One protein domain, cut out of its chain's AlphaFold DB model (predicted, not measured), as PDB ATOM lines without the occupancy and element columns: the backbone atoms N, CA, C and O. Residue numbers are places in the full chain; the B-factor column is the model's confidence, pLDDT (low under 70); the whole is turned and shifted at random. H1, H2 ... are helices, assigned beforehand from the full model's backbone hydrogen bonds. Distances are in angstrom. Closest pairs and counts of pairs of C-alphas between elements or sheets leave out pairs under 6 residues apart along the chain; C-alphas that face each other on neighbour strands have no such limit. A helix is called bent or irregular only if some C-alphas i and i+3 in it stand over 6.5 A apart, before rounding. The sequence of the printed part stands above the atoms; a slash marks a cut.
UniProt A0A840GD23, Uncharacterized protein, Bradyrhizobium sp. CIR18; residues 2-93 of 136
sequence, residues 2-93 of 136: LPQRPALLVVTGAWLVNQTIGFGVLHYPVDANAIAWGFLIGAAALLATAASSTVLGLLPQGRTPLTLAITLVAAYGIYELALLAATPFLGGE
ATOM      1  N   LEU A   2      51.515 -23.720 -49.808       57.94
ATOM      2  CA  LEU A   2      52.753 -24.391 -50.225       57.94
ATOM      3  C   LEU A   2      52.595 -24.881 -51.673       57.94
ATOM      4  O   LEU A   2      51.551 -25.450 -51.996       57.94
ATOM      5  N   PRO A   3      53.583 -24.660 -52.553       79.06
ATOM      6  CA  PRO A   3      53.517 -25.198 -53.900       79.06
ATOM      7  C   PRO A   3      53.494 -26.733 -53.833       79.06
ATOM      8  O   PRO A   3      54.186 -27.341 -53.015       79.06
ATOM      9  N   GLN A   4      52.711 -27.364 -54.709       85.56
ATOM     10  CA  GLN A   4      52.495 -28.817 -54.710       85.56
ATOM     11  C   GLN A   4      53.805 -29.616 -54.816       85.56
ATOM     12  O   GLN A   4      53.957 -30.655 -54.183       85.56
ATOM     13  N   ARG A   5      54.781 -29.116 -55.583       86.94
ATOM     14  CA  ARG A   5      56.085 -29.773 -55.778       86.94
ATOM     15  C   ARG A   5      56.859 -29.957 -54.454       86.94
ATOM     16  O   ARG A   5      57.175 -31.098 -54.137       86.94
ATOM     17  N   PRO A   6      57.122 -28.902 -53.653       90.94
ATOM     18  CA  PRO A   6      57.661 -29.035 -52.301       90.94
ATOM     19  C   PRO A   6      56.901 -30.015 -51.409       90.94
ATOM     20  O   PRO A   6      57.538 -30.814 -50.732       90.94
ATOM     21  N   ALA A   7      55.564 -29.983 -51.416       89.38
ATOM     22  CA  ALA A   7      54.765 -30.878 -50.579       89.38
ATOM     23  C   ALA A   7      55.007 -32.352 -50.942       89.38
ATOM     24  O   ALA A   7      55.265 -33.171 -50.063       89.38
ATOM     25  N   LEU A   8      55.011 -32.670 -52.240       92.19
ATOM     26  CA  LEU A   8      55.310 -34.016 -52.727       92.19
ATOM     27  C   LEU A   8      56.741 -34.439 -52.383       92.19
ATOM     28  O   LEU A   8      56.930 -35.548 -51.906       92.19
ATOM     29  N   LEU A   9      57.731 -33.556 -52.546       93.88
ATOM     30  CA  LEU A   9      59.124 -33.859 -52.198       93.88
ATOM     31  C   LEU A   9      59.300 -34.167 -50.708       93.88
ATOM     32  O   LEU A   9      59.993 -35.120 -50.360       93.88
ATOM     33  N   VAL A  10      58.656 -33.391 -49.829       94.19
ATOM     34  CA  VAL A  10      58.688 -33.632 -48.379       94.19
ATOM     35  C   VAL A  10      58.068 -34.988 -48.046       94.19
ATOM     36  O   VAL A  10      58.641 -35.749 -47.270       94.19
ATOM     37  N   VAL A  11      56.936 -35.322 -48.666       94.69
ATOM     38  CA  VAL A  11      56.247 -36.600 -48.442       94.69
ATOM     39  C   VAL A  11      57.048 -37.777 -48.994       94.69
ATOM     40  O   VAL A  11      57.180 -38.787 -48.309       94.69
ATOM     41  N   THR A  12      57.669 -37.642 -50.169       94.88
ATOM     42  CA  THR A  12      58.604 -38.646 -50.699       94.88
ATOM     43  C   THR A  12      59.798 -38.838 -49.766       94.88
ATOM     44  O   THR A  12      60.189 -39.973 -49.512       94.88
ATOM     45  N   GLY A  13      60.359 -37.756 -49.219       96.25
ATOM     46  CA  GLY A  13      61.442 -37.829 -48.239       96.25
ATOM     47  C   GLY A  13      61.025 -38.568 -46.966       96.25
ATOM     48  O   GLY A  13      61.723 -39.481 -46.532       96.25
ATOM     49  N   ALA A  14      59.860 -38.235 -46.406       94.81
ATOM     50  CA  ALA A  14      59.308 -38.918 -45.236       94.81
ATOM     51  C   ALA A  14      59.043 -40.409 -45.505       94.81
ATOM     52  O   ALA A  14      59.370 -41.251 -44.670       94.81
ATOM     53  N   TRP A  15      58.514 -40.747 -46.685       96.25
ATOM     54  CA  TRP A  15      58.330 -42.130 -47.120       96.25
ATOM     55  C   TRP A  15      59.662 -42.880 -47.222       96.25
ATOM     56  O   TRP A  15      59.780 -43.971 -46.674       96.25
ATOM     57  N   LEU A  16      60.692 -42.294 -47.843       95.69
ATOM     58  CA  LEU A  16      62.018 -42.915 -47.925       95.69
ATOM     59  C   LEU A  16      62.592 -43.194 -46.534       95.69
ATOM     60  O   LEU A  16      63.052 -44.304 -46.276       95.69
ATOM     61  N   VAL A  17      62.509 -42.221 -45.622       96.56
ATOM     62  CA  VAL A  17      62.933 -42.405 -44.227       96.56
ATOM     63  C   VAL A  17      62.159 -43.557 -43.581       96.56
ATOM     64  O   VAL A  17      62.776 -44.459 -43.015       96.56
ATOM     65  N   ASN A  18      60.835 -43.595 -43.742       94.06
ATOM     66  CA  ASN A  18      60.003 -44.691 -43.251       94.06
ATOM     67  C   ASN A  18      60.455 -46.058 -43.798       94.06
ATOM     68  O   ASN A  18      60.606 -47.003 -43.026       94.06
ATOM     69  N   GLN A  19      60.748 -46.160 -45.100       92.81
ATOM     70  CA  GLN A  19      61.241 -47.402 -45.702       92.81
ATOM     71  C   GLN A  19      62.614 -47.809 -45.153       92.81
ATOM     72  O   GLN A  19      62.817 -48.981 -44.836       92.81
ATOM     73  N   THR A  20      63.545 -46.860 -44.998       93.06
ATOM     74  CA  THR A  20      64.882 -47.147 -44.448       93.06
ATOM     75  C   THR A  20      64.823 -47.621 -43.000       93.06
ATOM     76  O   THR A  20      65.538 -48.550 -42.637       93.06
ATOM     77  N   ILE A  21      63.937 -47.048 -42.182       94.81
ATOM     78  CA  ILE A  21      63.730 -47.486 -40.798       94.81
ATOM     79  C   ILE A  21      63.057 -48.863 -40.776       94.81
ATOM     80  O   ILE A  21      63.506 -49.742 -40.045       94.81
ATOM     81  N   GLY A  22      62.026 -49.081 -41.596       91.88
ATOM     82  CA  GLY A  22      61.310 -50.356 -41.669       91.88
ATOM     83  C   GLY A  22      62.220 -51.525 -42.049       91.88
ATOM     84  O   GLY A  22      62.331 -52.500 -41.310       91.88
ATOM     85  N   PHE A  23      62.927 -51.413 -43.174       91.44
ATOM     86  CA  PHE A  23      63.795 -52.490 -43.658       91.44
ATOM     87  C   PHE A  23      65.152 -52.546 -42.950       91.44
ATOM     88  O   PHE A  23      65.690 -53.633 -42.766       91.44
ATOM     89  N   GLY A  24      65.712 -51.405 -42.541       91.88
ATOM     90  CA  GLY A  24      67.047 -51.341 -41.944       91.88
ATOM     91  C   GLY A  24      67.075 -51.537 -40.428       91.88
ATOM     92  O   GLY A  24      67.976 -52.193 -39.921       91.88
ATOM     93  N   VAL A  25      66.109 -50.972 -39.696       94.06
ATOM     94  CA  VAL A  25      66.103 -50.980 -38.218       94.06
ATOM     95  C   VAL A  25      65.087 -51.974 -37.671       94.06
ATOM     96  O   VAL A  25      65.393 -52.742 -36.762       94.06
ATOM     97  N   LEU A  26      63.876 -51.985 -38.229       91.06
ATOM     98  CA  LEU A  26      62.804 -52.886 -37.797       91.06
ATOM     99  C   LEU A  26      62.881 -54.264 -38.461       91.06
ATOM    100  O   LEU A  26      62.067 -55.127 -38.142       91.06
ATOM    101  N   HIS A  27      63.870 -54.474 -39.338       90.56
ATOM    102  CA  HIS A  27      64.136 -55.741 -40.017       90.56
ATOM    103  C   HIS A  27      62.880 -56.324 -40.683       90.56
ATOM    104  O   HIS A  27      62.606 -57.521 -40.576       90.56
ATOM    105  N   TYR A  28      62.091 -55.472 -41.351       87.75
ATOM    106  CA  TYR A  28      60.936 -55.930 -42.120       87.75
ATOM    107  C   TYR A  28      61.348 -57.023 -43.113       87.75
ATOM    108  O   TYR A  28      62.427 -56.931 -43.709       87.75
ATOM    109  N   PRO A  29      60.502 -58.051 -43.301       89.06
ATOM    110  CA  PRO A  29      60.821 -59.143 -44.203       89.06
ATOM    111  C   PRO A  29      61.030 -58.593 -45.614       89.06
ATOM    112  O   PRO A  29      60.211 -57.838 -46.134       89.06
ATOM    113  N   VAL A  30      62.157 -58.949 -46.231       89.12
ATOM    114  CA  VAL A  30      62.513 -58.507 -47.587       89.12
ATOM    115  C   VAL A  30      61.884 -59.465 -48.598       89.12
ATOM    116  O   VAL A  30      62.569 -60.186 -49.320       89.12
ATOM    117  N   ASP A  31      60.556 -59.510 -48.603       92.44
ATOM    118  CA  ASP A  31      59.768 -60.260 -49.574       92.44
ATOM    119  C   ASP A  31      59.002 -59.318 -50.514       92.44
ATOM    120  O   ASP A  31      58.831 -58.120 -50.256       92.44
ATOM    121  N   ALA A  32      58.558 -59.861 -51.648       89.19
ATOM    122  CA  ALA A  32      57.874 -59.086 -52.677       89.19
ATOM    123  C   ALA A  32      56.580 -58.430 -52.167       89.19
ATOM    124  O   ALA A  32      56.230 -57.346 -52.630       89.19
ATOM    125  N   ASN A  33      55.895 -59.046 -51.200       89.25
ATOM    126  CA  ASN A  33      54.651 -58.529 -50.647       89.25
ATOM    127  C   ASN A  33      54.911 -57.317 -49.739       89.25
ATOM    128  O   ASN A  33      54.283 -56.273 -49.906       89.25
ATOM    129  N   ALA A  34      55.884 -57.407 -48.831       90.19
ATOM    130  CA  ALA A  34      56.284 -56.299 -47.966       90.19
ATOM    131  C   ALA A  34      56.802 -55.096 -48.771       90.19
ATOM    132  O   ALA A  34      56.464 -53.946 -48.480       90.19
ATOM    133  N   ILE A  35      57.580 -55.357 -49.825       91.81
ATOM    134  CA  ILE A  35      58.057 -54.316 -50.741       91.81
ATOM    135  C   ILE A  35      56.880 -53.670 -51.488       91.81
ATOM    136  O   ILE A  35      56.810 -52.440 -51.555       91.81
ATOM    137  N   ALA A  36      55.932 -54.464 -52.000       92.75
ATOM    138  CA  ALA A  36      54.747 -53.956 -52.690       92.75
ATOM    139  C   ALA A  36      53.884 -53.065 -51.782       92.75
ATOM    140  O   ALA A  36      53.518 -51.960 -52.186       92.75
ATOM    141  N   TRP A  37      53.635 -53.481 -50.535       92.75
ATOM    142  CA  TRP A  37      52.944 -52.655 -49.539       92.75
ATOM    143  C   TRP A  37      53.692 -51.353 -49.241       92.75
ATOM    144  O   TRP A  37      53.071 -50.295 -49.166       92.75
ATOM    145  N   GLY A  38      55.023 -51.400 -49.133       92.44
ATOM    146  CA  GLY A  38      55.850 -50.206 -48.950       92.44
ATOM    147  C   GLY A  38      55.695 -49.191 -50.087       92.44
ATOM    148  O   GLY A  38      55.511 -47.998 -49.835       92.44
ATOM    149  N   PHE A  39      55.713 -49.651 -51.341       94.12
ATOM    150  CA  PHE A  39      55.474 -48.786 -52.501       94.12
ATOM    151  C   PHE A  39      54.046 -48.251 -52.549       94.12
ATOM    152  O   PHE A  39      53.847 -47.068 -52.831       94.12
ATOM    153  N   LEU A  40      53.059 -49.091 -52.244       94.44
ATOM    154  CA  LEU A  40      51.661 -48.689 -52.223       94.44
ATOM    155  C   LEU A  40      51.395 -47.609 -51.168       94.44
ATOM    156  O   LEU A  40      50.732 -46.622 -51.472       94.44
ATOM    157  N   ILE A  41      51.955 -47.749 -49.963       93.44
ATOM    158  CA  ILE A  41      51.880 -46.733 -48.904       93.44
ATOM    159  C   ILE A  41      52.463 -45.403 -49.392       93.44
ATOM    160  O   ILE A  41      51.857 -44.349 -49.196       93.44
ATOM    161  N   GLY A  42      53.605 -45.444 -50.084       94.19
ATOM    162  CA  GLY A  42      54.205 -44.258 -50.696       94.19
ATOM    163  C   GLY A  42      53.300 -43.615 -51.746       94.19
ATOM    164  O   GLY A  42      53.056 -42.409 -51.702       94.19
ATOM    165  N   ALA A  43      52.747 -44.411 -52.662       95.62
ATOM    166  CA  ALA A  43      51.825 -43.932 -53.688       95.62
ATOM    167  C   ALA A  43      50.543 -43.333 -53.080       95.62
ATOM    168  O   ALA A  43      50.138 -42.234 -53.463       95.62
ATOM    169  N   ALA A  44      49.948 -44.002 -52.091       94.75
ATOM    170  CA  ALA A  44      48.778 -43.524 -51.362       94.75
ATOM    171  C   ALA A  44      49.063 -42.196 -50.645       94.75
ATOM    172  O   ALA A  44      48.253 -41.271 -50.715       94.75
ATOM    173  N   ALA A  45      50.236 -42.052 -50.017       94.69
ATOM    174  CA  ALA A  45      50.648 -40.805 -49.375       94.69
ATOM    175  C   ALA A  45      50.787 -39.649 -50.384       94.69
ATOM    176  O   ALA A  45      50.344 -38.528 -50.118       94.69
ATOM    177  N   LEU A  46      51.346 -39.912 -51.569       95.69
ATOM    178  CA  LEU A  46      51.447 -38.914 -52.638       95.69
ATOM    179  C   LEU A  46      50.068 -38.514 -53.184       95.69
ATOM    180  O   LEU A  46      49.814 -37.322 -53.363       95.69
ATOM    181  N   LEU A  47      49.161 -39.476 -53.386       95.12
ATOM    182  CA  LEU A  47      47.779 -39.212 -53.804       95.12
ATOM    183  C   LEU A  47      47.024 -38.372 -52.769       95.12
ATOM    184  O   LEU A  47      46.408 -37.367 -53.124       95.12
ATOM    185  N   ALA A  48      47.129 -38.723 -51.487       94.12
ATOM    186  CA  ALA A  48      46.529 -37.967 -50.392       94.12
ATOM    187  C   ALA A  48      47.074 -36.527 -50.318       94.12
ATOM    188  O   ALA A  48      46.322 -35.579 -50.081       94.12
ATOM    189  N   THR A  49      48.368 -36.336 -50.588       93.31
ATOM    190  CA  THR A  49      49.024 -35.017 -50.618       93.31
ATOM    191  C   THR A  49      48.550 -34.164 -51.793       93.31
ATOM    192  O   THR A  49      48.258 -32.972 -51.632       93.31
ATOM    193  N   ALA A  50      48.440 -34.767 -52.978       92.94
ATOM    194  CA  ALA A  50      47.893 -34.107 -54.156       92.94
ATOM    195  C   ALA A  50      46.438 -33.683 -53.907       92.94
ATOM    196  O   ALA A  50      46.088 -32.523 -54.117       92.94
ATOM    197  N   ALA A  51      45.619 -34.581 -53.360       92.38
ATOM    198  CA  ALA A  51      44.235 -34.282 -53.026       92.38
ATOM    199  C   ALA A  51      44.100 -33.187 -51.967       92.38
ATOM    200  O   ALA A  51      43.287 -32.280 -52.128       92.38
ATOM    201  N   SER A  52      44.940 -33.215 -50.929       91.06
ATOM    202  CA  SER A  52      44.989 -32.159 -49.913       91.06
ATOM    203  C   SER A  52      45.251 -30.794 -50.544       91.06
ATOM    204  O   SER A  52      44.578 -29.818 -50.225       91.06
ATOM    205  N   SER A  53      46.204 -30.731 -51.477       89.88
ATOM    206  CA  SER A  53      46.561 -29.496 -52.182       89.88
ATOM    207  C   SER A  53      45.391 -28.967 -53.017       89.88
ATOM    208  O   SER A  53      45.108 -27.771 -52.990       89.88
ATOM    209  N   THR A  54      44.673 -29.861 -53.704       89.00
ATOM    210  CA  THR A  54      43.473 -29.516 -54.476       89.00
ATOM    211  C   THR A  54      42.350 -29.008 -53.572       89.00
ATOM    212  O   THR A  54      41.788 -27.950 -53.836       89.00
ATOM    213  N   VAL A  55      42.046 -29.714 -52.478       89.62
ATOM    214  CA  VAL A  55      40.982 -29.331 -51.532       89.62
ATOM    215  C   VAL A  55      41.278 -27.977 -50.891       89.62
ATOM    216  O   VAL A  55      40.398 -27.120 -50.831       89.62
ATOM    217  N   LEU A  56      42.527 -27.738 -50.487       87.75
ATOM    218  CA  LEU A  56      42.952 -26.443 -49.960       87.75
ATOM    219  C   LEU A  56      42.785 -25.316 -50.989       87.75
ATOM    220  O   LEU A  56      42.366 -24.224 -50.617       87.75
ATOM    221  N   GLY A  57      43.065 -25.573 -52.270       84.69
ATOM    222  CA  GLY A  57      42.877 -24.595 -53.343       84.69
ATOM    223  C   GLY A  57      41.411 -24.257 -53.642       84.69
ATOM    224  O   GLY A  57      41.132 -23.158 -54.118       84.69
ATOM    225  N   LEU A  58      40.481 -25.173 -53.355       85.56
ATOM    226  CA  LEU A  58      39.045 -25.002 -53.608       85.56
ATOM    227  C   LEU A  58      38.290 -24.332 -52.448       85.56
ATOM    228  O   LEU A  58      37.189 -23.820 -52.653       85.56
ATOM    229  N   LEU A  59      38.839 -24.353 -51.230       84.06
ATOM    230  CA  LEU A  59      38.135 -23.890 -50.034       84.06
ATOM    231  C   LEU A  59      38.390 -22.401 -49.718       84.06
ATOM    232  O   LEU A  59      39.518 -21.917 -49.845       84.06
ATOM    233  N   PRO A  60      37.373 -21.658 -49.231       76.19
ATOM    234  CA  PRO A  60      37.530 -20.258 -48.841       76.19
ATOM    235  C   PRO A  60      38.522 -20.071 -47.681       76.19
ATOM    236  O   PRO A  60      38.488 -20.798 -46.687       76.19
ATOM    237  N   GLN A  61      39.347 -19.022 -47.742       69.50
ATOM    238  CA  GLN A  61      40.416 -18.745 -46.763       69.50
ATOM    239  C   GLN A  61      39.938 -18.224 -45.385       69.50
ATOM    240  O   GLN A  61      40.761 -17.913 -44.531       69.50
ATOM    241  N   GLY A  62      38.627 -18.141 -45.129       68.50
ATOM    242  CA  GLY A  62      38.071 -17.520 -43.915       68.50
ATOM    243  C   GLY A  62      37.857 -18.445 -42.709       68.50
ATOM    244  O   GLY A  62      37.600 -17.955 -41.612       68.50
ATOM    245  N   ARG A  63      37.925 -19.776 -42.876       77.94
ATOM    246  CA  ARG A  63      37.649 -20.759 -41.805       77.94
ATOM    247  C   ARG A  63      38.745 -21.816 -41.685       77.94
ATOM    248  O   ARG A  63      38.489 -23.003 -41.864       77.94
ATOM    249  N   THR A  64      39.953 -21.386 -41.326       80.88
ATOM    250  CA  THR A  64      41.148 -22.239 -41.189       80.88
ATOM    251  C   THR A  64      40.904 -23.604 -40.521       80.88
ATOM    252  O   THR A  64      41.250 -24.606 -41.143       80.88
ATOM    253  N   PRO A  65      40.281 -23.717 -39.326       84.44
ATOM    254  CA  PRO A  65      40.105 -25.022 -38.683       84.44
ATOM    255  C   PRO A  65      39.151 -25.945 -39.453       84.44
ATOM    256  O   PRO A  65      39.418 -27.137 -39.579       84.44
ATOM    257  N   LEU A  66      38.072 -25.398 -40.022       87.12
ATOM    258  CA  LEU A  66      37.126 -26.170 -40.831       87.12
ATOM    259  C   LEU A  66      37.783 -26.645 -42.133       87.12
ATOM    260  O   LEU A  66      37.639 -27.803 -42.512       87.12
ATOM    261  N   THR A  67      38.545 -25.769 -42.785       89.19
ATOM    262  CA  THR A  67      39.304 -26.089 -43.997       89.19
ATOM    263  C   THR A  67      40.308 -27.213 -43.743       89.19
ATOM    264  O   THR A  67      40.389 -28.153 -44.533       89.19
ATOM    265  N   LEU A  68      41.031 -27.164 -42.621       88.38
ATOM    266  CA  LEU A  68      41.966 -28.217 -42.220       88.38
ATOM    267  C   LEU A  68      41.256 -29.541 -41.921       88.38
ATOM    268  O   LEU A  68      41.729 -30.583 -42.364       88.38
ATOM    269  N   ALA A  69      40.107 -29.506 -41.240       90.19
ATOM    270  CA  ALA A  69      39.317 -30.705 -40.968       90.19
ATOM    271  C   ALA A  69      38.822 -31.373 -42.263       90.19
ATOM    272  O   ALA A  69      38.996 -32.576 -42.436       90.19
ATOM    273  N   ILE A  70      38.271 -30.599 -43.204       90.94
ATOM    274  CA  ILE A  70      37.816 -31.120 -44.505       90.94
ATOM    275  C   ILE A  70      38.994 -31.698 -45.296       90.94
ATOM    276  O   ILE A  70      38.890 -32.788 -45.857       90.94
ATOM    277  N   THR A  71      40.125 -30.991 -45.308       91.75
ATOM    278  CA  THR A  71      41.343 -31.442 -45.994       91.75
ATOM    279  C   THR A  71      41.847 -32.758 -45.407       91.75
ATOM    280  O   THR A  71      42.162 -33.672 -46.163       91.75
ATOM    281  N   LEU A  72      41.864 -32.888 -44.076       91.75
ATOM    282  CA  LEU A  72      42.257 -34.120 -43.395       91.75
ATOM    283  C   LEU A  72      41.346 -35.286 -43.775       91.75
ATOM    284  O   LEU A  72      41.847 -36.347 -44.124       91.75
ATOM    285  N   VAL A  73      40.026 -35.088 -43.729       93.88
ATOM    286  CA  VAL A  73      39.053 -36.134 -44.077       93.88
ATOM    287  C   VAL A  73      39.229 -36.582 -45.527       93.88
ATOM    288  O   VAL A  73      39.250 -37.780 -45.794       93.88
ATOM    289  N   ALA A  74      39.411 -35.642 -46.458       92.81
ATOM    290  CA  ALA A  74      39.634 -35.963 -47.865       92.81
ATOM    291  C   ALA A  74      40.953 -36.724 -48.087       92.81
ATOM    292  O   ALA A  74      40.974 -37.739 -48.782       92.81
ATOM    293  N   ALA A  75      42.044 -36.259 -47.475       92.88
ATOM    294  CA  ALA A  75      43.357 -36.888 -47.575       92.88
ATOM    295  C   ALA A  75      43.351 -38.303 -46.989       92.88
ATOM    296  O   ALA A  75      43.812 -39.244 -47.631       92.88
ATOM    297  N   TYR A  76      42.785 -38.445 -45.790       92.25
ATOM    298  CA  TYR A  76      42.669 -39.714 -45.090       92.25
ATOM    299  C   TYR A  76      41.798 -40.703 -45.866       92.25
ATOM    300  O   TYR A  76      42.203 -41.842 -46.078       92.25
ATOM    301  N   GLY A  77      40.649 -40.249 -46.374       93.06
ATOM    302  CA  GLY A  77      39.776 -41.069 -47.208       93.06
ATOM    303  C   GLY A  77      40.482 -41.579 -48.464       93.06
ATOM    304  O   GLY A  77      40.405 -42.762 -48.765       93.06
ATOM    305  N   ILE A  78      41.223 -40.722 -49.171       94.75
ATOM    306  CA  ILE A  78      41.971 -41.128 -50.372       94.75
ATOM    307  C   ILE A  78      43.094 -42.107 -50.038       94.75
ATOM    308  O   ILE A  78      43.302 -43.064 -50.780       94.75
ATOM    309  N   TYR A  79      43.791 -41.889 -48.923       92.94
ATOM    310  CA  TYR A  79      44.832 -42.793 -48.457       92.94
ATOM    311  C   TYR A  79      44.270 -44.192 -48.166       92.94
ATOM    312  O   TYR A  79      44.737 -45.172 -48.737       92.94
ATOM    313  N   GLU A  80      43.221 -44.283 -47.345       92.69
ATOM    314  CA  GLU A  80      42.580 -45.555 -46.990       92.69
ATOM    315  C   GLU A  80      41.963 -46.249 -48.206       92.69
ATOM    316  O   GLU A  80      42.130 -47.454 -48.367       92.69
ATOM    317  N   LEU A  81      41.302 -45.508 -49.103       92.56
ATOM    318  CA  LEU A  81      40.734 -46.074 -50.331       92.56
ATOM    319  C   LEU A  81      41.812 -46.648 -51.252       92.56
ATOM    320  O   LEU A  81      41.603 -47.709 -51.839       92.56
ATOM    321  N   ALA A  82      42.962 -45.979 -51.375       92.62
ATOM    322  CA  ALA A  82      44.078 -46.481 -52.169       92.62
ATOM    323  C   ALA A  82      44.641 -47.788 -51.591       92.62
ATOM    324  O   ALA A  82      44.942 -48.709 -52.349       92.62
ATOM    325  N   LEU A  83      44.742 -47.891 -50.260       90.88
ATOM    326  CA  LEU A  83      45.182 -49.127 -49.618       90.88
ATOM    327  C   LEU A  83      44.130 -50.238 -49.744       90.88
ATOM    328  O   LEU A  83      44.472 -51.356 -50.120       90.88
ATOM    329  N   LEU A  84      42.853 -49.918 -49.509       89.56
ATOM    330  CA  LEU A  84      41.739 -50.861 -49.610       89.56
ATOM    331  C   LEU A  84      41.604 -51.441 -51.024       89.56
ATOM    332  O   LEU A  84      41.321 -52.625 -51.182       89.56
ATOM    333  N   ALA A  85      41.834 -50.624 -52.054       90.19
ATOM    334  CA  ALA A  85      41.802 -51.062 -53.447       90.19
ATOM    335  C   ALA A  85      42.900 -52.087 -53.782       90.19
ATOM    336  O   ALA A  85      42.742 -52.863 -54.723       90.19
ATOM    337  N   ALA A  86      44.000 -52.114 -53.023       88.62
ATOM    338  CA  ALA A  86      45.088 -53.065 -53.218       88.62
ATOM    339  C   ALA A  86      44.943 -54.348 -52.386       88.62
ATOM    340  O   ALA A  86      45.544 -55.368 -52.730       88.62
ATOM    341  N   THR A  87      44.135 -54.322 -51.324       87.44
ATOM    342  CA  THR A  87      43.878 -55.462 -50.429       87.44
ATOM    343  C   THR A  87      43.483 -56.753 -51.160       87.44
ATOM    344  O   THR A  87      44.031 -57.798 -50.815       87.44
ATOM    345  N   PRO A  88      42.632 -56.743 -52.211       84.81
ATOM    346  CA  PRO A  88      42.302 -57.966 -52.951       84.81
ATOM    347  C   PRO A  88      43.502 -58.615 -53.657       84.81
ATOM    348  O   PRO A  88      43.467 -59.804 -53.958       84.81
ATOM    349  N   PHE A  89      44.557 -57.844 -53.943       86.62
ATOM    350  CA  PHE A  89      45.734 -58.304 -54.683       86.62
ATOM    351  C   PHE A  89      46.893 -58.701 -53.765       86.62
ATOM    352  O   PHE A  89      47.623 -59.640 -54.069       86.62
ATOM    353  N   LEU A  90      47.073 -57.976 -52.659       84.12
ATOM    354  CA  LEU A  90      48.200 -58.139 -51.733       84.12
ATOM    355  C   LEU A  90      47.804 -58.806 -50.399       84.12
ATOM    356  O   LEU A  90      48.645 -59.000 -49.520       84.12
ATOM    357  N   GLY A  91      46.524 -59.149 -50.227       83.69
ATOM    358  CA  GLY A  91      45.969 -59.677 -48.981       83.69
ATOM    359  C   GLY A  91      45.794 -58.596 -47.908       83.69
ATOM    360  O   GLY A  91      45.767 -57.407 -48.198       83.69
ATOM    361  N   GLY A  92      45.661 -58.990 -46.639       76.88
ATOM    362  CA  GLY A  92      45.587 -58.029 -45.525       76.88
ATOM    363  C   GLY A  92      44.179 -57.554 -45.157       76.88
ATOM    364  O   GLY A  92      44.037 -56.549 -44.467       76.88
ATOM    365  N   GLU A  93      43.134 -58.288 -45.546       76.62
ATOM    366  CA  GLU A  93      41.734 -57.995 -45.189       76.62
ATOM    367  C   GLU A  93      41.535 -57.800 -43.675       76.62
ATOM    368  O   GLU A  93      40.816 -56.901 -43.245       76.62
TER     369      GLU A  93
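AT A GLANCE: This is residues 2 to 93 of the 136 residues of an uncharacterized protein of Bradyrhizobium sp. CIR18 (UniProt A0A840GD23). What shape does the model make? Three long helices stand side by side in an up-and-down row, with H2 in the middle, H1 along one side of it and H3 along the other. The chain runs one way in H1, folds back through H2 and turns again into H3, as two helical hairpins that share H2; H1 and H3 stay apart, and H3 is set at a shallow tilt to H2. What is it made of, and how large is it? The printed part has 92 residues with three named helices, in the order H1, H2, H3, and no named strand; its class is all helix. It is only just loose, close to compact, with a radius of gyration of the C-alphas of 15.2 A, and elongated, with spans of 48 by 27 by 19 A.

IN THESE COORDINATES: Where are the longest helices? H2 and H3 have 27 residues each. H2 takes residues 32 to 58, from C-alpha 32 at (57.874, -59.086, -52.677) to C-alpha 58 at (39.045, -25.002, -53.608), and its first and last C-alphas are 39.0 A apart. H3 takes residues 64 to 90, is 38.1 A from first to last C-alpha, and ends with C-alpha 90 at (48.200, -58.139, -51.733). Where is the remaining helix? H1 takes residues 4 to 24, which is 21 residues, and is 29.7 A from first to last C-alpha. It begins with C-alpha 4 at (52.495, -28.817, -54.710). Is any helix bent or irregular? No helix is bent. H3 is only just irregular: C-alphas 85 and 88 are 6.9 A apart, where about 5 A is found in a regular helix, and its line is a rough one.

HOW THE PARTS SIT: How does H3 stand to H2? They touch, with 34 pairs of C-alphas within 8 A, and their closest C-alphas, those of Ala 48 and Ala 75, are 4.4 A apart. Their lines stand at a shallow tilt of 28 degrees and they run opposite ways, as a helical hairpin. Their centres are 8.9 A apart. How does H1 stand to H2? They touch with 13 pairs of C-alphas within 8 A, and their closest C-alphas are those of Trp 15 and Gly 42, 5.9 A apart. They run opposite ways at a shallow tilt of 23 degrees, with their centres 10.9 A apart, and they too form a helical hairpin. Does H1 meet H3? H1 and H3 are apart, with no C-alpha of the one within 8 A of the other. What do the backbone N and O atoms show? In H1 and H2 every O i to N i+4 pair is within hydrogen-bond range. In H3, 20 of 23 such pairs are.

THE WHOLE: How far does the printed part reach? The two C-alphas farthest apart are those of Asp 31 and Gly 62, at 48.3 A. The first and last printed C-alphas, those of Leu 2 and Glu 93, are 35.7 A apart. Is there a cut, and how long are the links? The printed part runs from residue 2 to residue 93 of a full chain of 136 residues, and it has no cut. The link from H2 to H3, with 5 residues between them, is tight; the link from H1 to H2, with 7 residues, is short; no link is long. Where is the confidence low? The mean pLDDT of the printed part is 89.6, and three residues are under 70: residue 2 and residues 61 to 62, which lie in the link between H2 and H3.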